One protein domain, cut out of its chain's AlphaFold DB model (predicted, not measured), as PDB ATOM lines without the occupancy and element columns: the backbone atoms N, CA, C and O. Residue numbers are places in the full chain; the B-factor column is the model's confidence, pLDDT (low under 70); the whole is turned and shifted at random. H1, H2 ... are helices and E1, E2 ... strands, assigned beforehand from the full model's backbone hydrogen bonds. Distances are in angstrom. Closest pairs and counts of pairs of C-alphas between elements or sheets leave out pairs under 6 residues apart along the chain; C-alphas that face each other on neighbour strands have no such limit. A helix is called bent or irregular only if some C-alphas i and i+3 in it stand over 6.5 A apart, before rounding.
ATOM      1  N   LYS A 329     289.083 127.493 214.862       88.94
ATOM      2  CA  LYS A 329     290.530 127.722 214.688       88.94
ATOM      3  C   LYS A 329     290.842 128.781 213.618       88.94
ATOM      4  O   LYS A 329     291.626 129.691 213.880       88.94
ATOM      5  N   LYS A 330     290.192 128.732 212.444       90.69
ATOM      6  CA  LYS A 330     290.366 129.736 211.371       90.69
ATOM      7  C   LYS A 330     289.723 131.078 211.736       90.69
ATOM      8  O   LYS A 330     290.262 132.123 211.380       90.69
ATOM      9  N   VAL A 331     288.616 131.080 212.485       90.56
ATOM     10  CA  VAL A 331     287.981 132.315 212.988       90.56
ATOM     11  C   VAL A 331     288.881 133.018 214.014       90.56
ATOM     12  O   VAL A 331     289.100 134.229 213.913       90.56
ATOM     13  N   ALA A 332     289.456 132.271 214.959       91.44
ATOM     14  CA  ALA A 332     290.430 132.772 215.926       91.44
ATOM     15  C   ALA A 332     291.698 133.290 215.230       91.44
ATOM     16  O   ALA A 332     292.147 134.403 215.511       91.44
ATOM     17  N   GLU A 333     292.225 132.551 214.249       94.31
ATOM     18  CA  GLU A 333     293.376 132.996 213.462       94.31
ATOM     19  C   GLU A 333     293.068 134.278 212.667       94.31
ATOM     20  O   GLU A 333     293.872 135.210 212.656       94.31
ATOM     21  N   ALA A 334     291.882 134.394 212.061       93.62
ATOM     22  CA  ALA A 334     291.452 135.603 211.359       93.62
ATOM     23  C   ALA A 334     291.300 136.808 212.308       93.62
ATOM     24  O   ALA A 334     291.720 137.917 211.955       93.62
ATOM     25  N   LYS A 335     290.772 136.609 213.527       94.75
ATOM     26  CA  LYS A 335     290.769 137.628 214.594       94.75
ATOM     27  C   LYS A 335     292.206 138.037 214.959       94.75
ATOM     28  O   LYS A 335     292.504 139.231 214.982       94.75
ATOM     29  N   ALA A 336     293.119 137.082 215.153       95.62
ATOM     30  CA  ALA A 336     294.522 137.346 215.486       95.62
ATOM     31  C   ALA A 336     295.287 138.064 214.353       95.62
ATOM     32  O   ALA A 336     296.029 139.012 214.615       95.62
ATOM     33  N   ARG A 337     295.067 137.681 213.086       95.31
ATOM     34  CA  ARG A 337     295.594 138.378 211.897       95.31
ATOM     35  C   ARG A 337     295.110 139.835 211.862       95.31
ATOM     36  O   ARG A 337     295.933 140.734 211.702       95.31
ATOM     37  N   LYS A 338     293.812 140.088 212.092       95.12
ATOM     38  CA  LYS A 338     293.248 141.450 212.182       95.12
ATOM     39  C   LYS A 338     293.840 142.252 213.351       95.12
ATOM     40  O   LYS A 338     294.277 143.380 213.127       95.12
ATOM     41  N   LYS A 339     293.936 141.669 214.557       95.56
ATOM     42  CA  LYS A 339     294.552 142.303 215.745       95.56
ATOM     43  C   LYS A 339     296.006 142.704 215.466       95.56
ATOM     44  O   LYS A 339     296.351 143.867 215.646       95.56
ATOM     45  N   ARG A 340     296.812 141.797 214.900       95.75
ATOM     46  CA  ARG A 340     298.215 142.042 214.519       95.75
ATOM     47  C   ARG A 340     298.368 143.155 213.474       95.75
ATOM     48  O   ARG A 340     299.299 143.949 213.563       95.75
ATOM     49  N   VAL A 341     297.464 143.249 212.494       94.75
ATOM     50  CA  VAL A 341     297.466 144.353 211.510       94.75
ATOM     51  C   VAL A 341     297.082 145.688 212.158       94.75
ATOM     52  O   VAL A 341     297.692 146.706 211.836       94.75
ATOM     53  N   ALA A 342     296.122 145.704 213.086       92.50
ATOM     54  CA  ALA A 342     295.754 146.912 213.828       92.50
ATOM     55  C   ALA A 342     296.890 147.386 214.756       92.50
ATOM     56  O   ALA A 342     297.256 148.559 214.721       92.50
ATOM     57  N   GLN A 343     297.514 146.467 215.502       93.38
ATOM     58  CA  GLN A 343     298.686 146.740 216.344       93.38
ATOM     59  C   GLN A 343     299.837 147.332 215.520       93.38
ATOM     60  O   GLN A 343     300.276 148.439 215.816       93.38
ATOM     61  N   ARG A 344     300.205 146.716 214.386       94.75
ATOM     62  CA  ARG A 344     301.229 147.248 213.462       94.75
ATOM     63  C   ARG A 344     300.913 148.640 212.894       94.75
ATOM     64  O   ARG A 344     301.837 149.371 212.542       94.75
ATOM     65  N   LYS A 345     299.637 149.037 212.784       93.38
ATOM     66  CA  LYS A 345     299.258 150.421 212.426       93.38
ATOM     67  C   LYS A 345     299.471 151.382 213.600       93.38
ATOM     68  O   LYS A 345     300.050 152.447 213.403       93.38
ATOM     69  N   LEU A 346     299.061 150.993 214.808       91.06
ATOM     70  CA  LEU A 346     299.266 151.780 216.029       91.06
ATOM     71  C   LEU A 346     300.758 151.920 216.383       91.06
ATOM     72  O   LEU A 346     301.181 152.994 216.786       91.06
ATOM     73  N   GLU A 347     301.574 150.888 216.167       94.88
ATOM     74  CA  GLU A 347     303.036 150.922 216.321       94.88
ATOM     75  C   GLU A 347     303.694 151.939 215.379       94.88
ATOM     76  O   GLU A 347     304.536 152.724 215.814       94.88
ATOM     77  N   LYS A 348     303.290 151.971 214.099       95.50
ATOM     78  CA  LYS A 348     303.762 152.985 213.139       95.50
ATOM     79  C   LYS A 348     303.385 154.398 213.583       95.50
ATOM     80  O   LYS A 348     304.225 155.289 213.535       95.50
ATOM     81  N   VAL A 349     302.156 154.584 214.064       95.12
ATOM     82  CA  VAL A 349     301.665 155.887 214.537       95.12
ATOM     83  C   VAL A 349     302.329 156.322 215.844       95.12
ATOM     84  O   VAL A 349     302.659 157.494 215.969       95.12
ATOM     85  N   ARG A 350     302.635 155.401 216.767       93.75
ATOM     86  CA  ARG A 350     303.475 155.676 217.947       93.75
ATOM     87  C   ARG A 350     304.872 156.145 217.534       93.75
ATOM     88  O   ARG A 350     305.309 157.192 217.987       93.75
ATOM     89  N   LYS A 351     305.537 155.440 216.609       96.00
ATOM     90  CA  LYS A 351     306.859 155.848 216.090       96.00
ATOM     91  C   LYS A 351     306.831 157.233 215.427       96.00
ATOM     92  O   LYS A 351     307.739 158.024 215.648       96.00
ATOM     93  N   GLN A 352     305.779 157.543 214.666       94.38
ATOM     94  CA  GLN A 352     305.585 158.874 214.079       94.38
ATOM     95  C   GLN A 352     305.277 159.951 215.131       94.38
ATOM     96  O   GLN A 352     305.779 161.060 215.009       94.38
ATOM     97  N   ALA A 353     304.496 159.637 216.169       94.50
ATOM     98  CA  ALA A 353     304.197 160.570 217.254       94.50
ATOM     99  C   ALA A 353     305.450 160.924 218.071       94.50
ATOM    100  O   ALA A 353     305.681 162.105 218.317       94.50
ATOM    101  N   ASN A 354     306.287 159.935 218.410       94.62
ATOM    102  CA  ASN A 354     307.586 160.170 219.047       94.62
ATOM    103  C   ASN A 354     308.453 161.089 218.169       94.62
ATOM    104  O   ASN A 354     308.816 162.173 218.602       94.62
ATOM    105  N   SER A 355     308.624 160.746 216.886       94.81
ATOM    106  CA  SER A 355     309.407 161.548 215.933       94.81
ATOM    107  C   SER A 355     308.906 162.989 215.719       94.81
ATOM    108  O   SER A 355     309.654 163.789 215.166       94.81
ATOM    109  N   ILE A 356     307.666 163.324 216.101       92.12
ATOM    110  CA  ILE A 356     307.131 164.701 216.109       92.12
ATOM    111  C   ILE A 356     307.357 165.376 217.471       92.12
ATOM    112  O   ILE A 356     307.562 166.586 217.534       92.12
ATOM    113  N   SER A 357     307.333 164.609 218.563       91.75
ATOM    114  CA  SER A 357     307.717 165.079 219.900       91.75
ATOM    115  C   SER A 357     309.181 165.532 219.930       91.75
ATOM    116  O   SER A 357     309.483 166.598 220.466       91.75
ATOM    117  N   ASP A 358     310.052 164.746 219.290       93.06
ATOM    118  CA  ASP A 358     311.510 164.915 219.263       93.06
ATOM    119  C   ASP A 358     311.984 166.093 218.376       93.06
ATOM    120  O   ASP A 358     313.154 166.469 218.411       93.06
ATOM    121  N   GLN A 359     311.095 166.700 217.576       91.38
ATOM    122  CA  GLN A 359     311.419 167.847 216.715       91.38
ATOM    123  C   GLN A 359     311.483 169.153 217.520       91.38
ATOM    124  O   GLN A 359     310.466 169.643 218.015       91.38
ATOM    125  N   ALA A 360     312.673 169.748 217.629       87.94
ATOM    126  CA  ALA A 360     312.888 170.975 218.399       87.94
ATOM    127  C   ALA A 360     312.275 172.229 217.739       87.94
ATOM    128  O   ALA A 360     311.785 173.111 218.438       87.94
ATOM    129  N   ASP A 361     312.240 172.287 216.405       87.25
ATOM    130  CA  ASP A 361     311.926 173.502 215.627       87.25
ATOM    131  C   ASP A 361     310.428 173.880 215.589       87.25
ATOM    132  O   ASP A 361     310.024 174.822 214.904       87.25
ATOM    133  N   ILE A 362     309.570 173.123 216.280       86.88
ATOM    134  CA  ILE A 362     308.108 173.205 216.173       86.88
ATOM    135  C   ILE A 362     307.495 173.507 217.543       86.88
ATOM    136  O   ILE A 362     307.782 172.839 218.530       86.88
ATOM    137  N   SER A 363     306.567 174.465 217.598       92.00
ATOM    138  CA  SER A 363     305.825 174.780 218.827       92.00
ATOM    139  C   SER A 363     304.935 173.616 219.286       92.00
ATOM    140  O   SER A 363     304.221 173.008 218.485       92.00
ATOM    141  N   ASP A 364     304.898 173.326 220.588       88.75
ATOM    142  CA  ASP A 364     304.255 172.103 221.107       88.75
ATOM    143  C   ASP A 364     302.736 172.063 220.880       88.75
ATOM    144  O   ASP A 364     302.150 171.006 220.642       88.75
ATOM    145  N   ARG A 365     302.086 173.235 220.812       91.38
ATOM    146  CA  ARG A 365     300.677 173.361 220.387       91.38
ATOM    147  C   ARG A 365     300.442 172.823 218.967       91.38
ATOM    148  O   ARG A 365     299.344 172.357 218.662       91.38
ATOM    149  N   SER A 366     301.456 172.883 218.107       91.56
ATOM    150  CA  SER A 366     301.440 172.357 216.740       91.56
ATOM    151  C   SER A 366     301.789 170.866 216.709       91.56
ATOM    152  O   SER A 366     301.087 170.111 216.032       91.56
ATOM    153  N   LYS A 367     302.772 170.417 217.511       93.25
ATOM    154  CA  LYS A 367     303.075 168.986 217.720       93.25
ATOM    155  C   LYS A 367     301.832 168.215 218.159       93.25
ATOM    156  O   LYS A 367     301.428 167.268 217.490       93.25
ATOM    157  N   ASN A 368     301.161 168.681 219.215       92.38
ATOM    158  CA  ASN A 368     299.978 168.029 219.781       92.38
ATOM    159  C   ASN A 368     298.848 167.899 218.750       92.38
ATOM    160  O   ASN A 368     298.292 166.816 218.578       92.38
ATOM    161  N   ARG A 369     298.582 168.954 217.966       93.94
ATOM    162  CA  ARG A 369     297.612 168.915 216.855       93.94
ATOM    163  C   ARG A 369     297.983 167.892 215.776       93.94
ATOM    164  O   ARG A 369     297.093 167.254 215.215       93.94
ATOM    165  N   MET A 370     299.270 167.726 215.469       91.50
ATOM    166  CA  MET A 370     299.738 166.749 214.481       91.50
ATOM    167  C   MET A 370     299.644 165.310 215.019       91.50
ATOM    168  O   MET A 370     299.143 164.424 214.323       91.50
ATOM    169  N   ILE A 371     300.022 165.093 216.282       93.75
ATOM    170  CA  ILE A 371     299.903 163.815 216.998       93.75
ATOM    171  C   ILE A 371     298.429 163.388 217.106       93.75
ATOM    172  O   ILE A 371     298.086 162.258 216.748       93.75
ATOM    173  N   GLU A 372     297.528 164.300 217.487       92.94
ATOM    174  CA  GLU A 372     296.077 164.078 217.452       92.94
ATOM    175  C   GLU A 372     295.604 163.611 216.070       92.94
ATOM    176  O   GLU A 372     294.829 162.660 215.973       92.94
ATOM    177  N   GLN A 373     296.051 164.265 214.992       93.00
ATOM    178  CA  GLN A 373     295.667 163.883 213.632       93.00
ATOM    179  C   GLN A 373     296.176 162.492 213.244       93.00
ATOM    180  O   GLN A 373     295.466 161.786 212.529       93.00
ATOM    181  N   LEU A 374     297.362 162.078 213.698       92.88
ATOM    182  CA  LEU A 374     297.851 160.716 213.477       92.88
ATOM    183  C   LEU A 374     296.963 159.690 214.190       92.88
ATOM    184  O   LEU A 374     296.476 158.762 213.545       92.88
ATOM    185  N   TYR A 375     296.659 159.884 215.476       91.31
ATOM    186  CA  TYR A 375     295.776 158.968 216.209       91.31
ATOM    187  C   TYR A 375     294.340 158.957 215.654       91.31
ATOM    188  O   TYR A 375     293.763 157.882 215.500       91.31
ATOM    189  N   LYS A 376     293.802 160.109 215.225       90.75
ATOM    190  CA  LYS A 376     292.493 160.238 214.544       90.75
ATOM    191  C   LYS A 376     292.443 159.598 213.142       90.75
ATOM    192  O   LYS A 376     291.348 159.397 212.617       90.75
ATOM    193  N   LYS A 377     293.600 159.282 212.541       88.25
ATOM    194  CA  LYS A 377     293.752 158.469 211.312       88.25
ATOM    195  C   LYS A 377     294.025 156.987 211.623       88.25
ATOM    196  O   LYS A 377     293.743 156.128 210.790       88.25
ATOM    197  N   ALA A 378     294.588 156.686 212.795       87.12
ATOM    198  CA  ALA A 378     294.935 155.334 213.235       87.12
ATOM    199  C   ALA A 378     293.729 154.548 213.763       87.12
ATOM    200  O   ALA A 378     293.631 153.338 213.542       87.12
ATOM    201  N   THR A 379     292.822 155.228 214.470       83.94
ATOM    202  CA  THR A 379     291.597 154.629 214.998       83.94
ATOM    203  C   THR A 379     290.654 154.258 213.857       83.94
ATOM    204  O   THR A 379     290.234 155.090 213.050       83.94
ATOM    205  N   LEU A 380     290.315 152.970 213.776       73.25
ATOM    206  CA  LEU A 380     289.347 152.466 212.809       73.25
ATOM    207  C   LEU A 380     287.954 152.951 213.213       73.25
ATOM    208  O   LEU A 380     287.305 152.343 214.062       73.25
ATOM    209  N   LYS A 381     287.495 154.047 212.600       75.50
ATOM    210  CA  LYS A 381     286.113 154.505 212.746       75.50
ATOM    211  C   LYS A 381     285.174 153.390 212.288       75.50
ATOM    212  O   LYS A 381     285.236 152.957 211.136       75.50
ATOM    213  N   THR A 382     284.304 152.938 213.183       75.31
ATOM    214  CA  THR A 382     283.151 152.124 212.801       75.31
ATOM    215  C   THR A 382     282.269 152.935 211.845       75.31
ATOM    216  O   THR A 382     282.143 154.151 212.015       75.31
ATOM    217  N   PRO A 383     281.671 152.313 210.811       74.81
ATOM    218  CA  PRO A 383     280.716 153.008 209.959       74.81
ATOM    219  C   PRO A 383     279.494 153.379 210.806       74.81
ATOM    220  O   PRO A 383     278.743 152.507 211.245       74.81
ATOM    221  N   GLY A 384     279.338 154.674 211.083       71.62
ATOM    222  CA  GLY A 384     278.213 155.187 211.856       71.62
ATOM    223  C   GLY A 384     276.887 154.899 211.157       71.62
ATOM    224  O   GLY A 384     276.802 154.960 209.930       71.62
ATOM    225  N   LYS A 385     275.846 154.599 211.940       78.12
ATOM    226  CA  LYS A 385     274.478 154.503 211.422       78.12
ATOM    227  C   LYS A 385     274.034 155.905 211.013       78.12
ATOM    228  O   LYS A 385     273.899 156.775 211.868       78.12
ATOM    229  N   GLU A 386     273.839 156.134 209.719       81.44
ATOM    230  CA  GLU A 386     273.366 157.429 209.228       81.44
ATOM    231  C   GLU A 386     271.852 157.516 209.450       81.44
ATOM    232  O   GLU A 386     271.078 156.804 208.803       81.44
ATOM    233  N   TYR A 387     271.423 158.351 210.395       82.12
ATOM    234  CA  TYR A 387     270.006 158.525 210.702       82.12
ATOM    235  C   TYR A 387     269.353 159.469 209.687       82.12
ATOM    236  O   TYR A 387     269.639 160.665 209.655       82.12
ATOM    237  N   VAL A 388     268.473 158.921 208.849       81.81
ATOM    238  CA  VAL A 388     267.723 159.664 207.829       81.81
ATOM    239  C   VAL A 388     266.331 159.954 208.372       81.81
ATOM    240  O   VAL A 388     265.543 159.038 208.598       81.81
ATOM    241  N   VAL A 389     266.013 161.231 208.577       84.06
ATOM    242  CA  VAL A 389     264.695 161.633 209.080       84.06
ATOM    243  C   VAL A 389     263.664 161.556 207.953       84.06
ATOM    244  O   VAL A 389     263.763 162.292 206.970       84.06
ATOM    245  N   ALA A 390     262.666 160.682 208.089       77.19
ATOM    246  CA  ALA A 390     261.570 160.568 207.131       77.19
ATOM    247  C   ALA A 390     260.391 161.483 207.504       77.19
ATOM    248  O   ALA A 390     260.144 161.787 208.671       77.19
ATOM    249  N   LYS A 391     259.623 161.914 206.495       76.31
ATOM    250  CA  LYS A 391     258.294 162.503 206.713       76.31
ATOM    251  C   LYS A 391     257.263 161.376 206.712       76.31
ATOM    252  O   LYS A 391     257.189 160.639 205.735       76.31
ATOM    253  N   LYS A 392     256.418 161.326 207.745       71.25
ATOM    254  CA  LYS A 392     255.420 160.280 208.073       71.25
ATOM    255  C   LYS A 392     254.536 159.742 206.924       71.25
ATOM    256  O   LYS A 392     254.001 158.645 207.040       71.25
ATOM    257  N   ALA A 393     254.372 160.484 205.826       72.31
ATOM    258  CA  ALA A 393     253.609 160.061 204.643       72.31
ATOM    259  C   ALA A 393     254.451 159.369 203.542       72.31
ATOM    260  O   ALA A 393     253.888 158.741 202.648       72.31
ATOM    261  N   VAL A 394     255.785 159.474 203.573       71.12
ATOM    262  CA  VAL A 394     256.683 159.014 202.499       71.12
ATOM    263  C   VAL A 394     257.494 157.807 202.968       71.12
ATOM    264  O   VAL A 394     258.429 157.935 203.756       71.12
ATOM    265  N   ARG A 395     257.174 156.617 202.442       66.81
ATOM    266  CA  ARG A 395     257.895 155.364 202.741       66.81
ATOM    267  C   ARG A 395     259.260 155.308 202.040       66.81
ATOM    268  O   ARG A 395     259.420 154.635 201.023       66.81
ATOM    269  N   VAL A 396     260.255 156.001 202.593       70.94
ATOM    270  CA  VAL A 396     261.642 155.978 202.099       70.94
ATOM    271  C   VAL A 396     262.289 154.616 202.383       70.94
ATOM    272  O   VAL A 396     262.583 154.280 203.528       70.94
ATOM    273  N   LYS A 397     262.558 153.830 201.333       73.69
ATOM    274  CA  LYS A 397     263.384 152.615 201.430       73.69
ATOM    275  C   LYS A 397     264.864 153.008 201.505       73.69
ATOM    276  O   LYS A 397     265.453 153.388 200.496       73.69
ATOM    277  N   VAL A 398     265.462 152.924 202.691       71.00
ATOM    278  CA  VAL A 398     266.895 153.197 202.902       71.00
ATOM    279  C   VAL A 398     267.796 152.019 202.522       71.00
ATOM    280  O   VAL A 398     267.440 150.854 202.693       71.00
ATOM    281  N   GLY A 399     268.998 152.339 202.035       76.56
ATOM    282  CA  GLY A 399     270.070 151.372 201.798       76.56
ATOM    283  C   GLY A 399     270.790 150.931 203.080       76.56
ATOM    284  O   GLY A 399     270.670 151.554 204.137       76.56
ATOM    285  N   LYS A 400     271.580 149.854 202.972       70.25
ATOM    286  CA  LYS A 400     272.356 149.274 204.084       70.25
ATOM    287  C   LYS A 400     273.230 150.338 204.768       70.25
ATOM    288  O   LYS A 400     274.007 151.014 204.104       70.25
ATOM    289  N   GLY A 401     273.125 150.440 206.094       71.19
ATOM    290  CA  GLY A 401     273.895 151.380 206.921       71.19
ATOM    291  C   GLY A 401     273.152 152.663 207.311       71.19
ATOM    292  O   GLY A 401     273.568 153.319 208.264       71.19
ATOM    293  N   LYS A 402     272.030 152.989 206.654       81.25
ATOM    294  CA  LYS A 402     271.159 154.098 207.066       81.25
ATOM    295  C   LYS A 402     269.968 153.582 207.874       81.25
ATOM    296  O   LYS A 402     269.437 152.512 207.579       81.25
ATOM    297  N   VAL A 403     269.544 154.334 208.885       78.75
ATOM    298  CA  VAL A 403     268.373 154.024 209.722       78.75
ATOM    299  C   VAL A 403     267.361 155.146 209.552       78.75
ATOM    300  O   VAL A 403     267.703 156.307 209.751       78.75
ATOM    301  N   VAL A 404     266.122 154.815 209.182       80.12
ATOM    302  CA  VAL A 404     265.044 155.810 209.174       80.12
ATOM    303  C   VAL A 404     264.598 156.089 210.602       80.12
ATOM    304  O   VAL A 404     264.364 155.161 211.373       80.12
ATOM    305  N   VAL A 405     264.474 157.373 210.926       77.75
ATOM    306  CA  VAL A 405     263.831 157.864 212.146       77.75
ATOM    307  C   VAL A 405     262.622 158.685 211.709       77.75
ATOM    308  O   VAL A 405     262.762 159.589 210.883       77.75
ATOM    309  N   ASP A 406     261.439 158.355 212.221       74.19
ATOM    310  CA  ASP A 406     260.250 159.182 212.013       74.19
ATOM    311  C   ASP A 406     260.336 160.458 212.864       74.19
ATOM    312  O   ASP A 406     260.911 160.453 213.954       74.19
ATOM    313  N   ARG A 407     259.788 161.556 212.336       63.59
ATOM    314  CA  ARG A 407     259.781 162.888 212.961       63.59
ATOM    315  C   ARG A 407     258.499 163.179 213.737       63.59
ATOM    316  O   ARG A 407     257.417 162.826 213.214       63.59
TER     317      ARG A 407
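What this domain is: This is residues 329 to 407 of the 407 residues of the protein "Spb1_C domain-containing protein" of Capsicum baccatum (UniProt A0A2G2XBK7). A long helical hairpin, H1 followed by the shorter H2, is joined by a stretched-out link to a small head in which two short strands, E1 and E2, lie side by side with a loop running back between them. H2 packs beside the later part of H1, while residues 329 to 341 of H1 stick out as a free arm, and the strand head is set off from both helices. The printed part has 79 residues, with two named helices and two named strands in the order H1, H2, E1, E2; the one sheet has the order E1, E2 and is parallel, and the class is mostly helix. The whole is extended, with a radius of gyration of the C-alphas of 20.6 A, and flat, with spans of 62 by 44 by 12 A.

Where its parts are: H1 takes residues 329 to 357, 29 residues, and is the longest helix. Its first C-alpha, that of Lys 329, is at (290.530, 127.722, 214.688), its last, that of Ser 357, is at (307.717, 165.079, 219.900), and the two are 41.5 A apart. H2 takes residues 364 to 378, 15 residues, and measures 20.7 A from first to last C-alpha; C-alpha 378 is at (294.935, 155.334, 213.235). E1 takes residues 386 to 390, and its first and last C-alphas are 12.4 A apart. E2 takes residues 402 to 406, and its first and last C-alphas are 13.0 A apart, with the C-alpha of Asp 406 at (260.250, 159.182, 212.013). Neither helix is bent or irregular.

How they stand to each other: H1 and H2 form a helical hairpin, two helices that follow each other in the chain and run opposite ways. They touch, with 14 pairs of C-alphas within 8 A, and the closest C-alphas are those of Ala 353 and Ile 371, 5.4 A apart. Their lines stand at a shallow tilt of 15 degrees. H1 touches H2 with residues 345 to 357 alone, and residues 329 to 341 of H1 stand free. In H1 every O i to N i+4 pair is within hydrogen-bond range; in H2 10 of 11 are. E1 and E2 are parallel neighbours, with 34 degrees between their N-to-C directions. The C-alphas of Glu 386 and Lys 402 face each other at 4.5 A, and those of Ala 390 and Asp 406 at 5.2 A. Across this pair, N 403 and O 386 are 2.9 A apart and N 390 and O 405 are 3.0 A apart, both within hydrogen-bond range. H1 is apart from E1 and from E2, and H2 is apart from E2.

The domain as a whole: The two C-alphas farthest apart are those of Ala 360, between H1 and H2, and Ala 393, between E1 and E2, at 61.8 A. From the first to the last printed C-alpha, Lys 329 to Arg 407, the distance is 46.7 A. Without the residues that stand free, the body has 66 residues and spans 62 by 27 by 11 A. The link from H1 to H2, 6 residues, and the link from H2 to E1, 7 residues, are short; the link from E1 to E2, 11 residues, is long. The printed part has no cut, and residue 407 is the chain's last residue. The mean pLDDT of the printed part is 86.3; it is 94 in H1 and 92 in H2, against 81 in E1 and 78 in E2. Two printed residues, 395 and 407, are under 70, where the model's confidence is low.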